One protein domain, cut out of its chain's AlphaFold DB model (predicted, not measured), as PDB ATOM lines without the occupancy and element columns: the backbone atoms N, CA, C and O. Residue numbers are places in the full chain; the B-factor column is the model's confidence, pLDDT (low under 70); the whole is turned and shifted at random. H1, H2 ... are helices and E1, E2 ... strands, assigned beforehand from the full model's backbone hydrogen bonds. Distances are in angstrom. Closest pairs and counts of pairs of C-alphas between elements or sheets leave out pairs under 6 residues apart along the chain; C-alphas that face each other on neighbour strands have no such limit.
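Overview. This is residues 67 to 128 of the 128 residues of an uncharacterized protein of Candidatus Marinimicrobia bacterium (UniProt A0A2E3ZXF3). This small domain has little regular structure: a short hairpin of E1 and E2, one short helix H1 well away from it, and long loops between and after them. After H1, residues 103 to 128 wind back toward the hairpin. The 62 printed residues hold, in order, E1, E2 and H1, with only 18 residues in these elements, a mixed class; the two-strand sheet, E1 - E2, is antiparallel. The whole is compact, radius of gyration of the C-alphas 11.2 A, spanning 30 by 22 by 17 A.

Arrangement. E1, residues 72 to 75, and E2, residues 78 to 81, form a hairpin at 139 degrees; N 73 and O 80 are 2.9 A apart, within hydrogen-bond range. H1, residues 93 to 102, is apart from E1. In H1 every O i to N i+4 pair is within hydrogen-bond range.

Along the chain. E1 begins at C-alpha 72 (31.170, 3.871, -51.234) and measures 9.7 A; E2 measures 10.3 A. H1 measures 14.3 A, ending at C-alpha 102 (34.107, 8.459, -36.717).

Size, cuts and confidence. The farthest C-alphas, Lys 88 and Phe 128, are 30.9 A apart. The printed part has no cut. The E2 to H1 link is long. No printed residue is under 70 in pLDDT.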
ATOM      1  N   HIS A  67      39.247  10.629 -60.302       93.06
ATOM      2  CA  HIS A  67      39.142  11.980 -59.737       93.06
ATOM      3  C   HIS A  67      38.070  12.109 -58.647       93.06
ATOM      4  O   HIS A  67      38.058  13.098 -57.910       93.06
ATOM      5  N   ASN A  68      37.200  11.108 -58.513       94.94
ATOM      6  CA  ASN A  68      36.105  11.129 -57.556       94.94
ATOM      7  C   ASN A  68      36.501  10.455 -56.249       94.94
ATOM      8  O   ASN A  68      37.391   9.608 -56.188       94.94
ATOM      9  N   CYS A  69      35.815  10.839 -55.184       95.88
ATOM     10  CA  CYS A  69      35.966  10.277 -53.858       95.88
ATOM     11  C   CYS A  69      35.857   8.745 -53.889       95.88
ATOM     12  O   CYS A  69      34.974   8.190 -54.538       95.88
ATOM     13  N   LYS A  70      36.760   8.059 -53.183       94.31
ATOM     14  CA  LYS A  70      36.764   6.593 -53.095       94.31
ATOM     15  C   LYS A  70      35.671   6.014 -52.199       94.31
ATOM     16  O   LYS A  70      35.428   4.817 -52.268       94.31
ATOM     17  N   ALA A  71      35.003   6.833 -51.389       95.00
ATOM     18  CA  ALA A  71      33.978   6.344 -50.478       95.00
ATOM     19  C   ALA A  71      32.816   5.700 -51.246       95.00
ATOM     20  O   ALA A  71      32.313   6.256 -52.234       95.00
ATOM     21  N   ARG A  72      32.376   4.541 -50.759       93.19
ATOM     22  CA  ARG A  72      31.170   3.871 -51.234       93.19
ATOM     23  C   ARG A  72      29.941   4.587 -50.693       93.19
ATOM     24  O   ARG A  72      29.855   4.895 -49.506       93.19
ATOM     25  N   ILE A  73      28.958   4.790 -51.558       92.56
ATOM     26  CA  ILE A  73      27.615   5.208 -51.161       92.56
ATOM     27  C   ILE A  73      26.623   4.064 -51.354       92.56
ATOM     28  O   ILE A  73      26.765   3.226 -52.252       92.56
ATOM     29  N   TRP A  74      25.615   4.053 -50.489       86.44
ATOM     30  CA  TRP A  74      24.487   3.138 -50.549       86.44
ATOM     31  C   TRP A  74      23.286   3.877 -51.139       86.44
ATOM     32  O   TRP A  74      22.834   4.868 -50.566       86.44
ATOM     33  N   ASN A  75      22.806   3.431 -52.300       83.75
ATOM     34  CA  ASN A  75      21.657   4.022 -52.983       83.75
ATOM     35  C   ASN A  75      20.707   2.904 -53.427       83.75
ATOM     36  O   ASN A  75      21.052   2.133 -54.321       83.75
ATOM     37  N   ASN A  76      19.541   2.792 -52.785       83.69
ATOM     38  CA  ASN A  76      18.529   1.766 -53.065       83.69
ATOM     39  C   ASN A  76      19.121   0.352 -53.176       83.69
ATOM     40  O   ASN A  76      18.994  -0.302 -54.210       83.69
ATOM     41  N   HIS A  77      19.819  -0.099 -52.127       82.75
ATOM     42  CA  HIS A  77      20.481  -1.413 -52.067       82.75
ATOM     43  C   HIS A  77      21.632  -1.634 -53.060       82.75
ATOM     44  O   HIS A  77      22.227  -2.710 -53.077       82.75
ATOM     45  N   LYS A  78      22.010  -0.624 -53.848       83.00
ATOM     46  CA  LYS A  78      23.136  -0.689 -54.783       83.00
ATOM     47  C   LYS A  78      24.333   0.074 -54.236       83.00
ATOM     48  O   LYS A  78      24.191   1.106 -53.575       83.00
ATOM     49  N   SER A  79      25.527  -0.425 -54.540       86.31
ATOM     50  CA  SER A  79      26.768   0.297 -54.265       86.31
ATOM     51  C   SER A  79      27.161   1.158 -55.451       86.31
ATOM     52  O   SER A  79      27.206   0.666 -56.578       86.31
ATOM     53  N   SER A  80      27.532   2.405 -55.193       89.69
ATOM     54  CA  SER A  80      28.190   3.254 -56.186       89.69
ATOM     55  C   SER A  80      29.313   4.063 -55.547       89.69
ATOM     56  O   SER A  80      29.408   4.166 -54.322       89.69
ATOM     57  N   GLN A  81      30.204   4.586 -56.383       93.06
ATOM     58  CA  GLN A  81      31.231   5.518 -55.945       93.06
ATOM     59  C   GLN A  81      30.588   6.876 -55.643       93.06
ATOM     60  O   GLN A  81      29.723   7.335 -56.390       93.06
ATOM     61  N   CYS A  82      31.032   7.551 -54.584       94.75
ATOM     62  CA  CYS A  82      30.681   8.950 -54.367       94.75
ATOM     63  C   CYS A  82      31.069   9.805 -55.592       94.75
ATOM     64  O   CYS A  82      32.207   9.760 -56.051       94.75
ATOM     65  N   SER A  83      30.140  10.615 -56.105       94.38
ATOM     66  CA  SER A  83      30.339  11.451 -57.302       94.38
ATOM     67  C   SER A  83      31.152  12.730 -57.058       94.38
ATOM     68  O   SER A  83      31.575  13.384 -58.008       94.38
ATOM     69  N   ASN A  84      31.388  13.104 -55.797       96.19
ATOM     70  CA  ASN A  84      32.140  14.312 -55.459       96.19
ATOM     71  C   ASN A  84      33.635  14.147 -55.755       96.19
ATOM     72  O   ASN A  84      34.208  13.086 -55.506       96.19
ATOM     73  N   LYS A  85      34.298  15.225 -56.193       96.25
ATOM     74  CA  LYS A  85      35.751  15.236 -56.424       96.25
ATOM     75  C   LYS A  85      36.545  15.039 -55.129       96.25
ATOM     76  O   LYS A  85      36.119  15.451 -54.045       96.25
ATOM     77  N   LYS A  86      37.721  14.420 -55.251       95.25
ATOM     78  CA  LYS A  86      38.711  14.349 -54.167       95.25
ATOM     79  C   LYS A  86      39.229  15.749 -53.853       95.25
ATOM     80  O   LYS A  86      39.517  16.513 -54.768       95.25
ATOM     81  N   VAL A  87      39.364  16.059 -52.567       92.25
ATOM     82  CA  VAL A  87      39.923  17.344 -52.101       92.25
ATOM     83  C   VAL A  87      41.138  17.155 -51.198       92.25
ATOM     84  O   VAL A  87      42.034  17.988 -51.197       92.25
ATOM     85  N   LYS A  88      41.190  16.048 -50.450       83.25
ATOM     86  CA  LYS A  88      42.309  15.668 -49.583       83.25
ATOM     87  C   LYS A  88      42.427  14.148 -49.604       83.25
ATOM     88  O   LYS A  88      41.444  13.450 -49.339       83.25
ATOM     89  N   GLY A  89      43.606  13.648 -49.972       89.94
ATOM     90  CA  GLY A  89      43.857  12.216 -50.137       89.94
ATOM     91  C   GLY A  89      42.881  11.564 -51.122       89.94
ATOM     92  O   GLY A  89      42.729  12.004 -52.262       89.94
ATOM     93  N   ASN A  90      42.197  10.513 -50.671       93.38
ATOM     94  CA  ASN A  90      41.272   9.730 -51.494       93.38
ATOM     95  C   ASN A  90      39.805  10.186 -51.415       93.38
ATOM     96  O   ASN A  90      38.952   9.610 -52.100       93.38
ATOM     97  N   TYR A  91      39.494  11.222 -50.626       96.38
ATOM     98  CA  TYR A  91      38.120  11.538 -50.240       96.38
ATOM     99  C   TYR A  91      37.705  12.988 -50.534       96.38
ATOM    100  O   TYR A  91      38.531  13.894 -50.671       96.38
ATOM    101  N   CYS A  92      36.394  13.204 -50.672       97.12
ATOM    102  CA  CYS A  92      35.798  14.540 -50.752       97.12
ATOM    103  C   CYS A  92      35.690  15.173 -49.354       97.12
ATOM    104  O   CYS A  92      35.906  14.506 -48.341       97.12
ATOM    105  N   THR A  93      35.329  16.456 -49.276       96.81
ATOM    106  CA  THR A  93      35.233  17.196 -48.004       96.81
ATOM    107  C   THR A  93      34.309  16.512 -46.997       96.81
ATOM    108  O   THR A  93      34.631  16.435 -45.816       96.81
ATOM    109  N   ILE A  94      33.173  15.988 -47.464       95.50
ATOM    110  CA  ILE A  94      32.162  15.351 -46.611       95.50
ATOM    111  C   ILE A  94      32.718  14.070 -45.986       95.50
ATOM    112  O   ILE A  94      32.628  13.885 -44.776       95.50
ATOM    113  N   HIS A  95      33.333  13.207 -46.794       96.69
ATOM    114  CA  HIS A  95      33.861  11.936 -46.310       96.69
ATOM    115  C   HIS A  95      35.132  12.099 -45.474       96.69
ATOM    116  O   HIS A  95      35.296  11.356 -44.517       96.69
ATOM    117  N   ASN A  96      35.968  13.109 -45.745       96.44
ATOM    118  CA  ASN A  96      37.064  13.458 -44.834       96.44
ATOM    119  C   ASN A  96      36.525  13.869 -43.455       96.44
ATOM    120  O   ASN A  96      36.929  13.283 -42.464       96.44
ATOM    121  N   LYS A  97      35.521  14.757 -43.388       95.19
ATOM    122  CA  LYS A  97      34.882  15.129 -42.107       95.19
ATOM    123  C   LYS A  97      34.270  13.931 -41.375       95.19
ATOM    124  O   LYS A  97      34.247  13.894 -40.150       95.19
ATOM    125  N   MET A  98      33.731  12.967 -42.119       93.31
ATOM    126  CA  MET A  98      33.208  11.730 -41.540       93.31
ATOM    127  C   MET A  98      34.317  10.852 -40.959       93.31
ATOM    128  O   MET A  98      34.147  10.341 -39.857       93.31
ATOM    129  N   ILE A  99      35.435  10.706 -41.670       93.81
ATOM    130  CA  ILE A  99      36.611   9.989 -41.174       93.81
ATOM    131  C   ILE A  99      37.152  10.692 -39.929       93.81
ATOM    132  O   ILE A  99      37.324  10.035 -38.917       93.81
ATOM    133  N   ASP A 100      37.299  12.017 -39.947       92.62
ATOM    134  CA  ASP A 100      37.779  12.774 -38.785       92.62
ATOM    135  C   ASP A 100      36.865  12.580 -37.556       92.62
ATOM    136  O   ASP A 100      37.337  12.518 -36.425       92.62
ATOM    137  N   LYS A 101      35.545  12.447 -37.765       92.88
ATOM    138  CA  LYS A 101      34.559  12.282 -36.684       92.88
ATOM    139  C   LYS A 101      34.432  10.847 -36.162       92.88
ATOM    140  O   LYS A 101      34.236  10.654 -34.967       92.88
ATOM    141  N   TYR A 102      34.439   9.854 -37.049       89.31
ATOM    142  CA  TYR A 102      34.107   8.459 -36.717       89.31
ATOM    143  C   TYR A 102      35.294   7.501 -36.848       89.31
ATOM    144  O   TYR A 102      35.148   6.308 -36.579       89.31
ATOM    145  N   ASN A 103      36.444   8.006 -37.297       90.06
ATOM    146  CA  ASN A 103      37.650   7.263 -37.656       90.06
ATOM    147  C   ASN A 103      37.426   6.143 -38.694       90.06
ATOM    148  O   ASN A 103      38.201   5.194 -38.776       90.06
ATOM    149  N   LYS A 104      36.333   6.209 -39.466       92.00
ATOM    150  CA  LYS A 104      35.974   5.225 -40.503       92.00
ATOM    151  C   LYS A 104      34.915   5.772 -41.457       92.00
ATOM    152  O   LYS A 104      34.195   6.711 -41.125       92.00
ATOM    153  N   LEU A 105      34.778   5.137 -42.620       94.62
ATOM    154  CA  LEU A 105      33.667   5.362 -43.550       94.62
ATOM    155  C   LEU A 105      32.479   4.457 -43.226       94.62
ATOM    156  O   LEU A 105      32.652   3.293 -42.867       94.62
ATOM    157  N   ARG A 106      31.262   4.963 -43.453       94.00
ATOM    158  CA  ARG A 106      30.010   4.234 -43.196       94.00
ATOM    159  C   ARG A 106      29.889   2.917 -43.970       94.00
ATOM    160  O   ARG A 106      29.418   1.928 -43.419       94.00
ATOM    161  N   PHE A 107      30.332   2.904 -45.230       93.62
ATOM    162  CA  PHE A 107      30.212   1.751 -46.136       93.62
ATOM    163  C   PHE A 107      31.545   1.325 -46.776       93.62
ATOM    164  O   PHE A 107      31.540   0.615 -47.783       93.62
ATOM    165  N   GLY A 108      32.669   1.770 -46.208       92.62
ATOM    166  CA  GLY A 108      34.009   1.499 -46.736       92.62
ATOM    167  C   GLY A 108      34.313   2.197 -48.065       92.62
ATOM    168  O   GLY A 108      33.582   3.087 -48.522       92.62
ATOM    169  N   ASP A 109      35.409   1.780 -48.681       92.50
ATOM    170  CA  ASP A 109      35.825   2.227 -50.006       92.50
ATOM    171  C   ASP A 109      35.076   1.464 -51.100       92.50
ATOM    172  O   ASP A 109      34.632   0.333 -50.910       92.50
ATOM    173  N   ILE A 110      34.950   2.067 -52.283       90.12
ATOM    174  CA  ILE A 110      34.347   1.430 -53.462       90.12
ATOM    175  C   ILE A 110      35.167   0.229 -53.960       90.12
ATOM    176  O   ILE A 110      34.597  -0.705 -54.526       90.12
ATOM    177  N   ASP A 111      36.474   0.234 -53.684       85.31
ATOM    178  CA  ASP A 111      37.436  -0.800 -54.086       85.31
ATOM    179  C   ASP A 111      37.430  -2.017 -53.136       85.31
ATOM    180  O   ASP A 111      38.026  -3.050 -53.439       85.31
ATOM    181  N   GLU A 112      36.754  -1.911 -51.988       85.25
ATOM    182  CA  GLU A 112      36.658  -2.965 -50.972       85.25
ATOM    183  C   GLU A 112      35.495  -3.944 -51.245       85.25
ATOM    184  O   GLU A 112      34.626  -3.686 -52.088       85.25
ATOM    185  N   PRO A 113      35.428  -5.088 -50.542       83.62
ATOM    186  CA  PRO A 113      34.222  -5.908 -50.507       83.62
ATOM    187  C   PRO A 113      33.006  -5.123 -49.996       83.62
ATOM    188  O   PRO A 113      33.130  -4.187 -49.205       83.62
ATOM    189  N   LEU A 114      31.805  -5.531 -50.418       86.88
ATOM    190  CA  LEU A 114      30.578  -4.958 -49.869       86.88
ATOM    191  C   LEU A 114      30.502  -5.256 -48.367       86.88
ATOM    192  O   LEU A 114      30.567  -6.429 -47.984       86.88
ATOM    193  N   PRO A 115      30.342  -4.234 -47.510       88.50
ATOM    194  CA  PRO A 115      30.267  -4.469 -46.082       88.50
ATOM    195  C   PRO A 115      28.954  -5.179 -45.750       88.50
ATOM    196  O   PRO A 115      27.891  -4.847 -46.276       88.50
ATOM    197  N   LYS A 116      29.019  -6.164 -44.853       89.69
ATOM    198  CA  LYS A 116      27.832  -6.884 -44.366       89.69
ATOM    199  C   LYS A 116      26.970  -6.018 -43.441       89.69
ATOM    200  O   LYS A 116      25.761  -6.226 -43.354       89.69
ATOM    201  N   TYR A 117      27.593  -5.057 -42.767       91.44
ATOM    202  CA  TYR A 117      26.963  -4.194 -41.779       91.44
ATOM    203  C   TYR A 117      27.257  -2.727 -42.081       91.44
ATOM    204  O   TYR A 117      28.293  -2.393 -42.654       91.44
ATOM    205  N   ASP A 118      26.350  -1.850 -41.676       92.88
ATOM    206  CA  ASP A 118      26.594  -0.416 -41.610       92.88
ATOM    207  C   ASP A 118      27.655  -0.146 -40.538       92.88
ATOM    208  O   ASP A 118      27.440  -0.442 -39.361       92.88
ATOM    209  N   ASN A 119      28.800   0.426 -40.918       90.75
ATOM    210  CA  ASN A 119      29.900   0.633 -39.978       90.75
ATOM    211  C   ASN A 119      29.562   1.630 -38.861       90.75
ATOM    212  O   ASN A 119      30.301   1.696 -37.876       90.75
ATOM    213  N   TYR A 120      28.509   2.438 -39.010       90.94
ATOM    214  CA  TYR A 120      28.093   3.420 -38.008       90.94
ATOM    215  C   TYR A 120      26.999   2.881 -37.096       90.94
ATOM    216  O   TYR A 120      27.054   3.133 -35.896       90.94
ATOM    217  N   THR A 121      26.014   2.161 -37.641       90.44
ATOM    218  CA  THR A 121      24.851   1.705 -36.859       90.44
ATOM    219  C   THR A 121      24.889   0.224 -36.488       90.44
ATOM    220  O   THR A 121      24.136  -0.193 -35.618       90.44
ATOM    221  N   GLY A 122      25.725  -0.584 -37.144       90.50
ATOM    222  CA  GLY A 122      25.765  -2.039 -36.975       90.50
ATOM    223  C   GLY A 122      24.616  -2.791 -37.657       90.50
ATOM    224  O   GLY A 122      24.568  -4.019 -37.598       90.50
ATOM    225  N   ASN A 123      23.705  -2.088 -38.337       90.62
ATOM    226  CA  ASN A 123      22.579  -2.712 -39.031       90.62
ATOM    227  C   ASN A 123      23.056  -3.571 -40.205       90.62
ATOM    228  O   ASN A 123      24.001  -3.209 -40.904       90.62
ATOM    229  N   VAL A 124      22.367  -4.683 -40.461       89.12
ATOM    230  CA  VAL A 124      22.641  -5.541 -41.623       89.12
ATOM    231  C   VAL A 124      22.320  -4.786 -42.912       89.12
ATOM    232  O   VAL A 124      21.244  -4.204 -43.052       89.12
ATOM    233  N   LEU A 125      23.249  -4.819 -43.868       86.50
ATOM    234  CA  LEU A 125      23.061  -4.248 -45.197       86.50
ATOM    235  C   LEU A 125      22.667  -5.338 -46.190       86.50
ATOM    236  O   LEU A 125      23.375  -6.329 -46.372       86.50
ATOM    237  N   TYR A 126      21.550  -5.114 -46.876       86.50
ATOM    238  CA  TYR A 126      21.093  -5.953 -47.978       86.50
ATOM    239  C   TYR A 126      21.476  -5.288 -49.299       86.50
ATOM    240  O   TYR A 126      21.019  -4.180 -49.592       86.50
ATOM    241  N   TRP A 127      22.331  -5.959 -50.072       84.00
ATOM    242  CA  TRP A 127      22.826  -5.490 -51.366       84.00
ATOM    243  C   TRP A 127      22.170  -6.268 -52.512       84.00
ATOM    244  O   TRP A 127      22.144  -7.499 -52.468       84.00
ATOM    245  N   PHE A 128      21.696  -5.562 -53.544       73.81
ATOM    246  CA  PHE A 128      21.068  -6.133 -54.746       73.81
ATOM    247  C   PHE A 128      21.909  -5.923 -55.989       73.81
ATOM    248  O   PHE A 128      22.585  -4.878 -56.111       73.81
TER     249      PHE A 128